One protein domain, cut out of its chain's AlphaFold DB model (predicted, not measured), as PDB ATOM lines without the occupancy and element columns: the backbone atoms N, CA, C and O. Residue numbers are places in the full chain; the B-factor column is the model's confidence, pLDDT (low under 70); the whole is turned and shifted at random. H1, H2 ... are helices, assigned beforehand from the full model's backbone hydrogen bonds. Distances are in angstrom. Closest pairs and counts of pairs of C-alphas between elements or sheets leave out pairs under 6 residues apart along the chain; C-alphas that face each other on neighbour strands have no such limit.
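Overview. This is residues 325 to 393 of the 393 residues of an uncharacterized protein of Fusarium oxysporum f. sp. pisi HDV247 (UniProt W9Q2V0). This domain has little regular structure: a looping stretch, residues 339 to 374, fills the space between two helices, H1 on one side and the shorter H2 on the other. Within the loops, residues 363 to 364 and 369 to 370 form a short antiparallel pairing. The printed part has 69 residues, with two named helices in the order H1, H2 and no named strand; it is all helix by class, though under half of its residues are in named elements. It is compact, with a radius of gyration of the C-alphas of 11.9 A and spans of 34 by 27 by 17 A.

Along the chain. H1, residues 325 to 338, measures 20.1 A from C-alpha 325 at (191.497, 359.994, 342.921) to C-alpha 338. H2, residues 375 to 382, ends with C-alpha 382 at (211.045, 361.258, 345.914), 10.4 A from C-alpha 375.

Arrangement. H1 and H2 are apart, with no C-alpha of the one within 8 A of the other. In both, every O i to N i+4 pair is within hydrogen-bond range.

Size, cuts and confidence. The C-alphas of Lys 355 and Leu 393 are the two farthest apart, at 36.9 A. The printed part has no cut, and a long link of 36 residues joins H1 to H2. Confidence is low, with pLDDT under 70, at residues 354 to 361 and 389 to 393.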
ATOM      1  N   SER A 325     191.032 359.922 344.314       87.75
ATOM      2  CA  SER A 325     191.497 359.994 342.921       87.75
ATOM      3  C   SER A 325     192.482 358.894 342.495       87.75
ATOM      4  O   SER A 325     192.796 358.792 341.308       87.75
ATOM      5  N   TRP A 326     192.970 358.045 343.412       89.94
ATOM      6  CA  TRP A 326     194.003 357.041 343.116       89.94
ATOM      7  C   TRP A 326     193.623 356.107 341.965       89.94
ATOM      8  O   TRP A 326     194.425 355.910 341.056       89.94
ATOM      9  N   ALA A 327     192.400 355.568 341.961       90.00
ATOM     10  CA  ALA A 327     191.970 354.632 340.921       90.00
ATOM     11  C   ALA A 327     191.992 355.284 339.526       90.00
ATOM     12  O   ALA A 327     192.427 354.668 338.553       90.00
ATOM     13  N   VAL A 328     191.589 356.556 339.441       90.94
ATOM     14  CA  VAL A 328     191.617 357.340 338.197       90.94
ATOM     15  C   VAL A 328     193.051 357.613 337.758       90.94
ATOM     16  O   VAL A 328     193.382 357.414 336.589       90.94
ATOM     17  N   ARG A 329     193.921 358.022 338.686       90.62
ATOM     18  CA  ARG A 329     195.340 358.285 338.407       90.62
ATOM     19  C   ARG A 329     196.059 357.030 337.930       90.62
ATOM     20  O   ARG A 329     196.740 357.079 336.914       90.62
ATOM     21  N   LYS A 330     195.839 355.896 338.593       91.81
ATOM     22  CA  LYS A 330     196.396 354.601 338.194       91.81
ATOM     23  C   LYS A 330     195.882 354.147 336.829       91.81
ATOM     24  O   LYS A 330     196.673 353.711 336.001       91.81
ATOM     25  N   SER A 331     194.583 354.291 336.569       93.50
ATOM     26  CA  SER A 331     194.009 354.004 335.248       93.50
ATOM     27  C   SER A 331     194.644 354.878 334.158       93.50
ATOM     28  O   SER A 331     195.055 354.379 333.115       93.50
ATOM     29  N   THR A 332     194.829 356.173 334.434       92.06
ATOM     30  CA  THR A 332     195.493 357.113 333.516       92.06
ATOM     31  C   THR A 332     196.950 356.727 333.267       92.06
ATOM     32  O   THR A 332     197.400 356.745 332.125       92.06
ATOM     33  N   ALA A 333     197.681 356.321 334.306       91.88
ATOM     34  CA  ALA A 333     199.050 355.842 334.165       91.88
ATOM     35  C   ALA A 333     199.132 354.577 333.296       91.88
ATOM     36  O   ALA A 333     199.972 354.512 332.407       91.88
ATOM     37  N   LEU A 334     198.228 353.608 333.482       94.25
ATOM     38  CA  LEU A 334     198.172 352.412 332.634       94.25
ATOM     39  C   LEU A 334     197.898 352.760 331.164       94.25
ATOM     40  O   LEU A 334     198.500 352.168 330.273       94.25
ATOM     41  N   LEU A 335     197.026 353.741 330.907       94.12
ATOM     42  CA  LEU A 335     196.762 354.228 329.551       94.12
ATOM     43  C   LEU A 335     198.007 354.869 328.928       94.12
ATOM     44  O   LEU A 335     198.349 354.531 327.796       94.12
ATOM     45  N   LEU A 336     198.702 355.742 329.664       90.81
ATOM     46  CA  LEU A 336     199.951 356.353 329.199       90.81
ATOM     47  C   LEU A 336     201.011 355.286 328.905       90.81
ATOM     48  O   LEU A 336     201.570 355.275 327.814       90.81
ATOM     49  N   GLU A 337     201.208 354.333 329.816       89.81
ATOM     50  CA  GLU A 337     202.178 353.246 329.657       89.81
ATOM     51  C   GLU A 337     201.849 352.365 328.441       89.81
ATOM     52  O   GLU A 337     202.734 352.066 327.643       89.81
ATOM     53  N   SER A 338     200.569 352.035 328.226       91.88
ATOM     54  CA  SER A 338     200.129 351.271 327.048       91.88
ATOM     55  C   SER A 338     200.365 351.996 325.718       91.88
ATOM     56  O   SER A 338     200.506 351.351 324.681       91.88
ATOM     57  N   ALA A 339     200.432 353.329 325.750       90.31
ATOM     58  CA  ALA A 339     200.718 354.174 324.599       90.31
ATOM     59  C   ALA A 339     202.214 354.515 324.456       90.31
ATOM     60  O   ALA A 339     202.575 355.253 323.543       90.31
ATOM     61  N   GLY A 340     203.081 354.015 325.348       88.44
ATOM     62  CA  GLY A 340     204.500 354.388 325.387       88.44
ATOM     63  C   GLY A 340     204.733 355.850 325.787       88.44
ATOM     64  O   GLY A 340     205.725 356.447 325.384       88.44
ATOM     65  N   LEU A 341     203.802 356.442 326.540       87.88
ATOM     66  CA  LEU A 341     203.827 357.835 326.979       87.88
ATOM     67  C   LEU A 341     204.084 357.940 328.486       87.88
ATOM     68  O   LEU A 341     203.817 357.022 329.262       87.88
ATOM     69  N   THR A 342     204.539 359.114 328.914       87.62
ATOM     70  CA  THR A 342     204.690 359.494 330.322       87.62
ATOM     71  C   THR A 342     203.978 360.827 330.583       87.62
ATOM     72  O   THR A 342     203.574 361.518 329.641       87.62
ATOM     73  N   PRO A 343     203.752 361.211 331.852       88.62
ATOM     74  CA  PRO A 343     203.215 362.528 332.160       88.62
ATOM     75  C   PRO A 343     204.102 363.640 331.585       88.62
ATOM     76  O   PRO A 343     205.308 363.669 331.819       88.62
ATOM     77  N   LEU A 344     203.477 364.580 330.872       85.56
ATOM     78  CA  LEU A 344     204.160 365.640 330.117       85.56
ATOM     79  C   LEU A 344     204.817 366.717 330.990       85.56
ATOM     80  O   LEU A 344     205.656 367.467 330.502       85.56
ATOM     81  N   TRP A 345     204.412 366.836 332.256       85.88
ATOM     82  CA  TRP A 345     204.808 367.938 333.130       85.88
ATOM     83  C   TRP A 345     205.425 367.429 334.428       85.88
ATOM     84  O   TRP A 345     204.893 366.521 335.078       85.88
ATOM     85  N   CYS A 346     206.529 368.057 334.822       85.88
ATOM     86  CA  CYS A 346     207.184 367.829 336.096       85.88
ATOM     87  C   CYS A 346     206.243 368.211 337.240       85.88
ATOM     88  O   CYS A 346     205.738 369.330 337.308       85.88
ATOM     89  N   PHE A 347     206.047 367.296 338.184       87.56
ATOM     90  CA  PHE A 347     205.234 367.524 339.375       87.56
ATOM     91  C   PHE A 347     205.785 368.633 340.285       87.56
ATOM     92  O   PHE A 347     205.017 369.263 341.005       87.56
ATOM     93  N   VAL A 348     207.098 368.871 340.254       85.25
ATOM     94  CA  VAL A 348     207.783 369.819 341.142       85.25
ATOM     95  C   VAL A 348     207.818 371.221 340.536       85.25
ATOM     96  O   VAL A 348     207.324 372.156 341.155       85.25
ATOM     97  N   CYS A 349     208.381 371.378 339.334       82.12
ATOM     98  CA  CYS A 349     208.578 372.692 338.710       82.12
ATOM     99  C   CYS A 349     207.605 373.003 337.562       82.12
ATOM    100  O   CYS A 349     207.653 374.091 337.003       82.12
ATOM    101  N   GLY A 350     206.738 372.070 337.163       80.44
ATOM    102  CA  GLY A 350     205.797 372.290 336.062       80.44
ATOM    103  C   GLY A 350     206.424 372.375 334.663       80.44
ATOM    104  O   GLY A 350     205.685 372.601 333.709       80.44
ATOM    105  N   ASP A 351     207.740 372.185 334.508       80.44
ATOM    106  CA  ASP A 351     208.391 372.133 333.192       80.44
ATOM    107  C   ASP A 351     208.057 370.854 332.425       80.44
ATOM    108  O   ASP A 351     207.723 369.821 333.009       80.44
ATOM    109  N   ALA A 352     208.178 370.920 331.098       80.12
ATOM    110  CA  ALA A 352     207.986 369.763 330.234       80.12
ATOM    111  C   ALA A 352     209.028 368.674 330.539       80.12
ATOM    112  O   ALA A 352     210.230 368.949 330.549       80.12
ATOM    113  N   THR A 353     208.573 367.441 330.745       76.50
ATOM    114  CA  THR A 353     209.433 366.283 331.046       76.50
ATOM    115  C   THR A 353     210.292 365.863 329.856       76.50
ATOM    116  O   THR A 353     211.390 365.358 330.043       76.50
ATOM    117  N   GLU A 354     209.856 366.181 328.634       67.44
ATOM    118  CA  GLU A 354     210.585 365.922 327.383       67.44
ATOM    119  C   GLU A 354     211.894 366.724 327.246       67.44
ATOM    120  O   GLU A 354     212.755 366.377 326.441       67.44
ATOM    121  N   LYS A 355     212.059 367.825 327.997       54.94
ATOM    122  CA  LYS A 355     213.200 368.745 327.825       54.94
ATOM    123  C   LYS A 355     214.516 368.240 328.417       54.94
ATOM    124  O   LYS A 355     215.540 368.887 328.199       54.94
ATOM    125  N   VAL A 356     214.520 367.124 329.145       51.56
ATOM    126  CA  VAL A 356     215.704 366.636 329.864       51.56
ATOM    127  C   VAL A 356     215.993 365.188 329.465       51.56
ATOM    128  O   VAL A 356     215.536 364.250 330.093       51.56
ATOM    129  N   LEU A 357     216.728 365.066 328.355       43.69
ATOM    130  CA  LEU A 357     217.652 363.987 327.976       43.69
ATOM    131  C   LEU A 357     217.330 362.552 328.457       43.69
ATOM    132  O   LEU A 357     217.686 362.170 329.566       43.69
ATOM    133  N   GLY A 358     216.857 361.720 327.521       50.28
ATOM    134  CA  GLY A 358     216.953 360.253 327.579       50.28
ATOM    135  C   GLY A 358     215.723 359.530 328.131       50.28
ATOM    136  O   GLY A 358     214.917 360.103 328.854       50.28
ATOM    137  N   ASP A 359     215.599 358.247 327.785       53.16
ATOM    138  CA  ASP A 359     214.478 357.346 328.108       53.16
ATOM    139  C   ASP A 359     214.260 357.078 329.625       53.16
ATOM    140  O   ASP A 359     213.396 356.284 329.995       53.16
ATOM    141  N   ASP A 360     214.991 357.756 330.517       57.53
ATOM    142  CA  ASP A 360     215.062 357.484 331.962       57.53
ATOM    143  C   ASP A 360     214.283 358.502 332.828       57.53
ATOM    144  O   ASP A 360     214.689 358.863 333.935       57.53
ATOM    145  N   VAL A 361     213.116 358.971 332.371       64.25
ATOM    146  CA  VAL A 361     212.235 359.794 333.220       64.25
ATOM    147  C   VAL A 361     211.574 358.924 334.294       64.25
ATOM    148  O   VAL A 361     210.644 358.156 334.028       64.25
ATOM    149  N   SER A 362     212.010 359.080 335.546       74.38
ATOM    150  CA  SER A 362     211.358 358.440 336.691       74.38
ATOM    151  C   SER A 362     209.951 359.015 336.903       74.38
ATOM    152  O   SER A 362     209.758 360.226 337.039       74.38
ATOM    153  N   TRP A 363     208.938 358.146 336.931       89.31
ATOM    154  CA  TRP A 363     207.553 358.551 337.160       89.31
ATOM    155  C   TRP A 363     206.779 357.525 337.993       89.31
ATOM    156  O   TRP A 363     207.050 356.322 338.003       89.31
ATOM    157  N   CYS A 364     205.802 358.020 338.746       90.12
ATOM    158  CA  CYS A 364     205.006 357.250 339.687       90.12
ATOM    159  C   CYS A 364     203.740 356.746 338.994       90.12
ATOM    160  O   CYS A 364     202.803 357.513 338.766       90.12
ATOM    161  N   ARG A 365     203.694 355.440 338.720       89.56
ATOM    162  CA  ARG A 365     202.568 354.760 338.052       89.56
ATOM    163  C   ARG A 365     201.290 354.715 338.897       89.56
ATOM    164  O   ARG A 365     200.195 354.631 338.360       89.56
ATOM    165  N   ASP A 366     201.402 354.821 340.221       89.25
ATOM    166  CA  ASP A 366     200.227 354.879 341.101       89.25
ATOM    167  C   ASP A 366     199.611 356.285 341.186       89.25
ATOM    168  O   ASP A 366     198.412 356.420 341.421       89.25
ATOM    169  N   CYS A 367     200.415 357.342 341.016       89.19
ATOM    170  CA  CYS A 367     199.956 358.731 341.157       89.19
ATOM    171  C   CYS A 367     199.848 359.484 339.823       89.19
ATOM    172  O   CYS A 367     199.280 360.581 339.800       89.19
ATOM    173  N   CYS A 368     200.362 358.897 338.737       90.88
ATOM    174  CA  CYS A 368     200.492 359.509 337.415       90.88
ATOM    175  C   CYS A 368     201.278 360.835 337.461       90.88
ATOM    176  O   CYS A 368     200.833 361.859 336.949       90.88
ATOM    177  N   LEU A 369     202.441 360.824 338.122       90.44
ATOM    178  CA  LEU A 369     203.305 361.997 338.316       90.44
ATOM    179  C   LEU A 369     204.701 361.714 337.771       90.44
ATOM    180  O   LEU A 369     205.239 360.651 338.063       90.44
ATOM    181  N   ALA A 370     205.299 362.664 337.059       89.62
ATOM    182  CA  ALA A 370     206.672 362.576 336.564       89.62
ATOM    183  C   ALA A 370     207.538 363.715 337.116       89.62
ATOM    184  O   ALA A 370     207.023 364.703 337.648       89.62
ATOM    185  N   THR A 371     208.852 363.576 336.975       88.00
ATOM    186  CA  THR A 371     209.840 364.631 337.231       88.00
ATOM    187  C   THR A 371     210.562 364.990 335.934       88.00
ATOM    188  O   THR A 371     210.586 364.200 335.001       88.00
ATOM    189  N   CYS A 372     211.148 366.180 335.852       85.19
ATOM    190  CA  CYS A 372     211.995 366.585 334.727       85.19
ATOM    191  C   CYS A 372     213.456 366.122 334.872       85.19
ATOM    192  O   CYS A 372     214.309 366.629 334.164       85.19
ATOM    193  N   GLY A 373     213.788 365.238 335.819       80.94
ATOM    194  CA  GLY A 373     215.142 364.678 335.973       80.94
ATOM    195  C   GLY A 373     216.199 365.634 336.548       80.94
ATOM    196  O   GLY A 373     217.303 365.207 336.873       80.94
ATOM    197  N   TYR A 374     215.896 366.922 336.742       84.06
ATOM    198  CA  TYR A 374     216.779 367.798 337.514       84.06
ATOM    199  C   TYR A 374     216.844 367.326 338.966       84.06
ATOM    200  O   TYR A 374     215.806 367.133 339.597       84.06
ATOM    201  N   ARG A 375     218.056 367.221 339.520       82.38
ATOM    202  CA  ARG A 375     218.318 366.709 340.876       82.38
ATOM    203  C   ARG A 375     217.408 367.314 341.956       82.38
ATOM    204  O   ARG A 375     216.849 366.595 342.775       82.38
ATOM    205  N   GLU A 376     217.207 368.629 341.925       83.00
ATOM    206  CA  GLU A 376     216.332 369.350 342.864       83.00
ATOM    207  C   GLU A 376     214.864 368.891 342.762       83.00
ATOM    208  O   GLU A 376     214.149 368.769 343.761       83.00
ATOM    209  N   CYS A 377     214.412 368.590 341.542       86.69
ATOM    210  CA  CYS A 377     213.086 368.046 341.278       86.69
ATOM    211  C   CYS A 377     212.992 366.557 341.611       86.69
ATOM    212  O   CYS A 377     211.935 366.110 342.042       86.69
ATOM    213  N   GLU A 378     214.065 365.782 341.462       86.69
ATOM    214  CA  GLU A 378     214.092 364.376 341.878       86.69
ATOM    215  C   GLU A 378     213.954 364.223 343.392       86.69
ATOM    216  O   GLU A 378     213.169 363.394 343.843       86.69
ATOM    217  N   GLU A 379     214.632 365.056 344.183       84.56
ATOM    218  CA  GLU A 379     214.491 365.067 345.645       84.56
ATOM    219  C   GLU A 379     213.056 365.442 346.059       84.56
ATOM    220  O   GLU A 379     212.413 364.747 346.855       84.56
ATOM    221  N   GLY A 380     212.505 366.500 345.449       83.00
ATOM    222  CA  GLY A 380     211.113 366.903 345.651       83.00
ATOM    223  C   GLY A 380     210.118 365.804 345.266       83.00
ATOM    224  O   GLY A 380     209.163 365.543 346.002       83.00
ATOM    225  N   PHE A 381     210.367 365.125 344.149       87.19
ATOM    226  CA  PHE A 381     209.555 364.021 343.661       87.19
ATOM    227  C   PHE A 381     209.658 362.798 344.575       87.19
ATOM    228  O   PHE A 381     208.628 362.256 344.959       87.19
ATOM    229  N   ALA A 382     210.851 362.393 345.009       85.06
ATOM    230  CA  ALA A 382     211.045 361.258 345.914       85.06
ATOM    231  C   ALA A 382     210.314 361.437 347.258       85.06
ATOM    232  O   ALA A 382     209.876 360.461 347.864       85.06
ATOM    233  N   SER A 383     210.124 362.684 347.700       83.81
ATOM    234  CA  SER A 383     209.412 363.016 348.941       83.81
ATOM    235  C   SER A 383     207.876 363.013 348.837       83.81
ATOM    236  O   SER A 383     207.192 363.224 349.844       83.81
ATOM    237  N   HIS A 384     207.295 362.791 347.648       86.50
ATOM    238  CA  HIS A 384     205.840 362.836 347.494       86.50
ATOM    239  C   HIS A 384     205.151 361.702 348.269       86.50
ATOM    240  O   HIS A 384     205.607 360.559 348.322       86.50
ATOM    241  N   THR A 385     203.987 361.996 348.851       83.94
ATOM    242  CA  THR A 385     203.184 360.968 349.523       83.94
ATOM    243  C   THR A 385     202.438 360.134 348.482       83.94
ATOM    244  O   THR A 385     201.329 360.484 348.081       83.94
ATOM    245  N   CYS A 386     203.043 359.025 348.044       84.38
ATOM    246  CA  CYS A 386     202.427 358.110 347.085       84.38
ATOM    247  C   CYS A 386     201.088 357.557 347.607       84.38
ATOM    248  O   CYS A 386     201.007 356.994 348.705       84.38
ATOM    249  N   LEU A 387     200.032 357.682 346.798       80.12
ATOM    250  CA  LEU A 387     198.690 357.200 347.136       80.12
ATOM    251  C   LEU A 387     198.618 355.663 347.203       80.12
ATOM    252  O   LEU A 387     197.842 355.132 347.995       80.12
ATOM    253  N   GLY A 388     199.451 354.953 346.430       70.31
ATOM    254  CA  GLY A 388     199.481 353.486 346.383       70.31
ATOM    255  C   GLY A 388     200.130 352.816 347.602       70.31
ATOM    256  O   GLY A 388     199.814 351.669 347.914       70.31
ATOM    257  N   HIS A 389     201.002 353.518 348.338       65.50
ATOM    258  CA  HIS A 389     201.731 352.942 349.479       65.50
ATOM    259  C   HIS A 389     200.863 352.778 350.741       65.50
ATOM    260  O   HIS A 389     201.100 351.870 351.529       65.50
ATOM    261  N   LYS A 390     199.840 353.621 350.938       53.69
ATOM    262  CA  LYS A 390     198.975 353.608 352.139       53.69
ATOM    263  C   LYS A 390     197.686 352.786 351.996       53.69
ATOM    264  O   LYS A 390     196.835 352.876 352.868       53.69
ATOM    265  N   GLN A 391     197.519 352.033 350.907       48.53
ATOM    266  CA  GLN A 391     196.436 351.046 350.758       48.53
ATOM    267  C   GLN A 391     196.899 349.602 351.021       48.53
ATOM    268  O   GLN A 391     196.084 348.686 351.001       48.53
ATOM    269  N   ARG A 392     198.208 349.387 351.229       41.47
ATOM    270  CA  ARG A 392     198.800 348.077 351.570       41.47
ATOM    271  C   ARG A 392     199.040 347.888 353.077       41.47
ATOM    272  O   ARG A 392     199.566 346.854 353.475       41.47
ATOM    273  N   LEU A 393     198.686 348.895 353.871       33.84
ATOM    274  CA  LEU A 393     198.592 348.902 355.332       33.84
ATOM    275  C   LEU A 393     197.131 349.175 355.674       33.84
ATOM    276  O   LEU A 393     196.663 348.617 356.686       33.84
TER     277      LEU A 393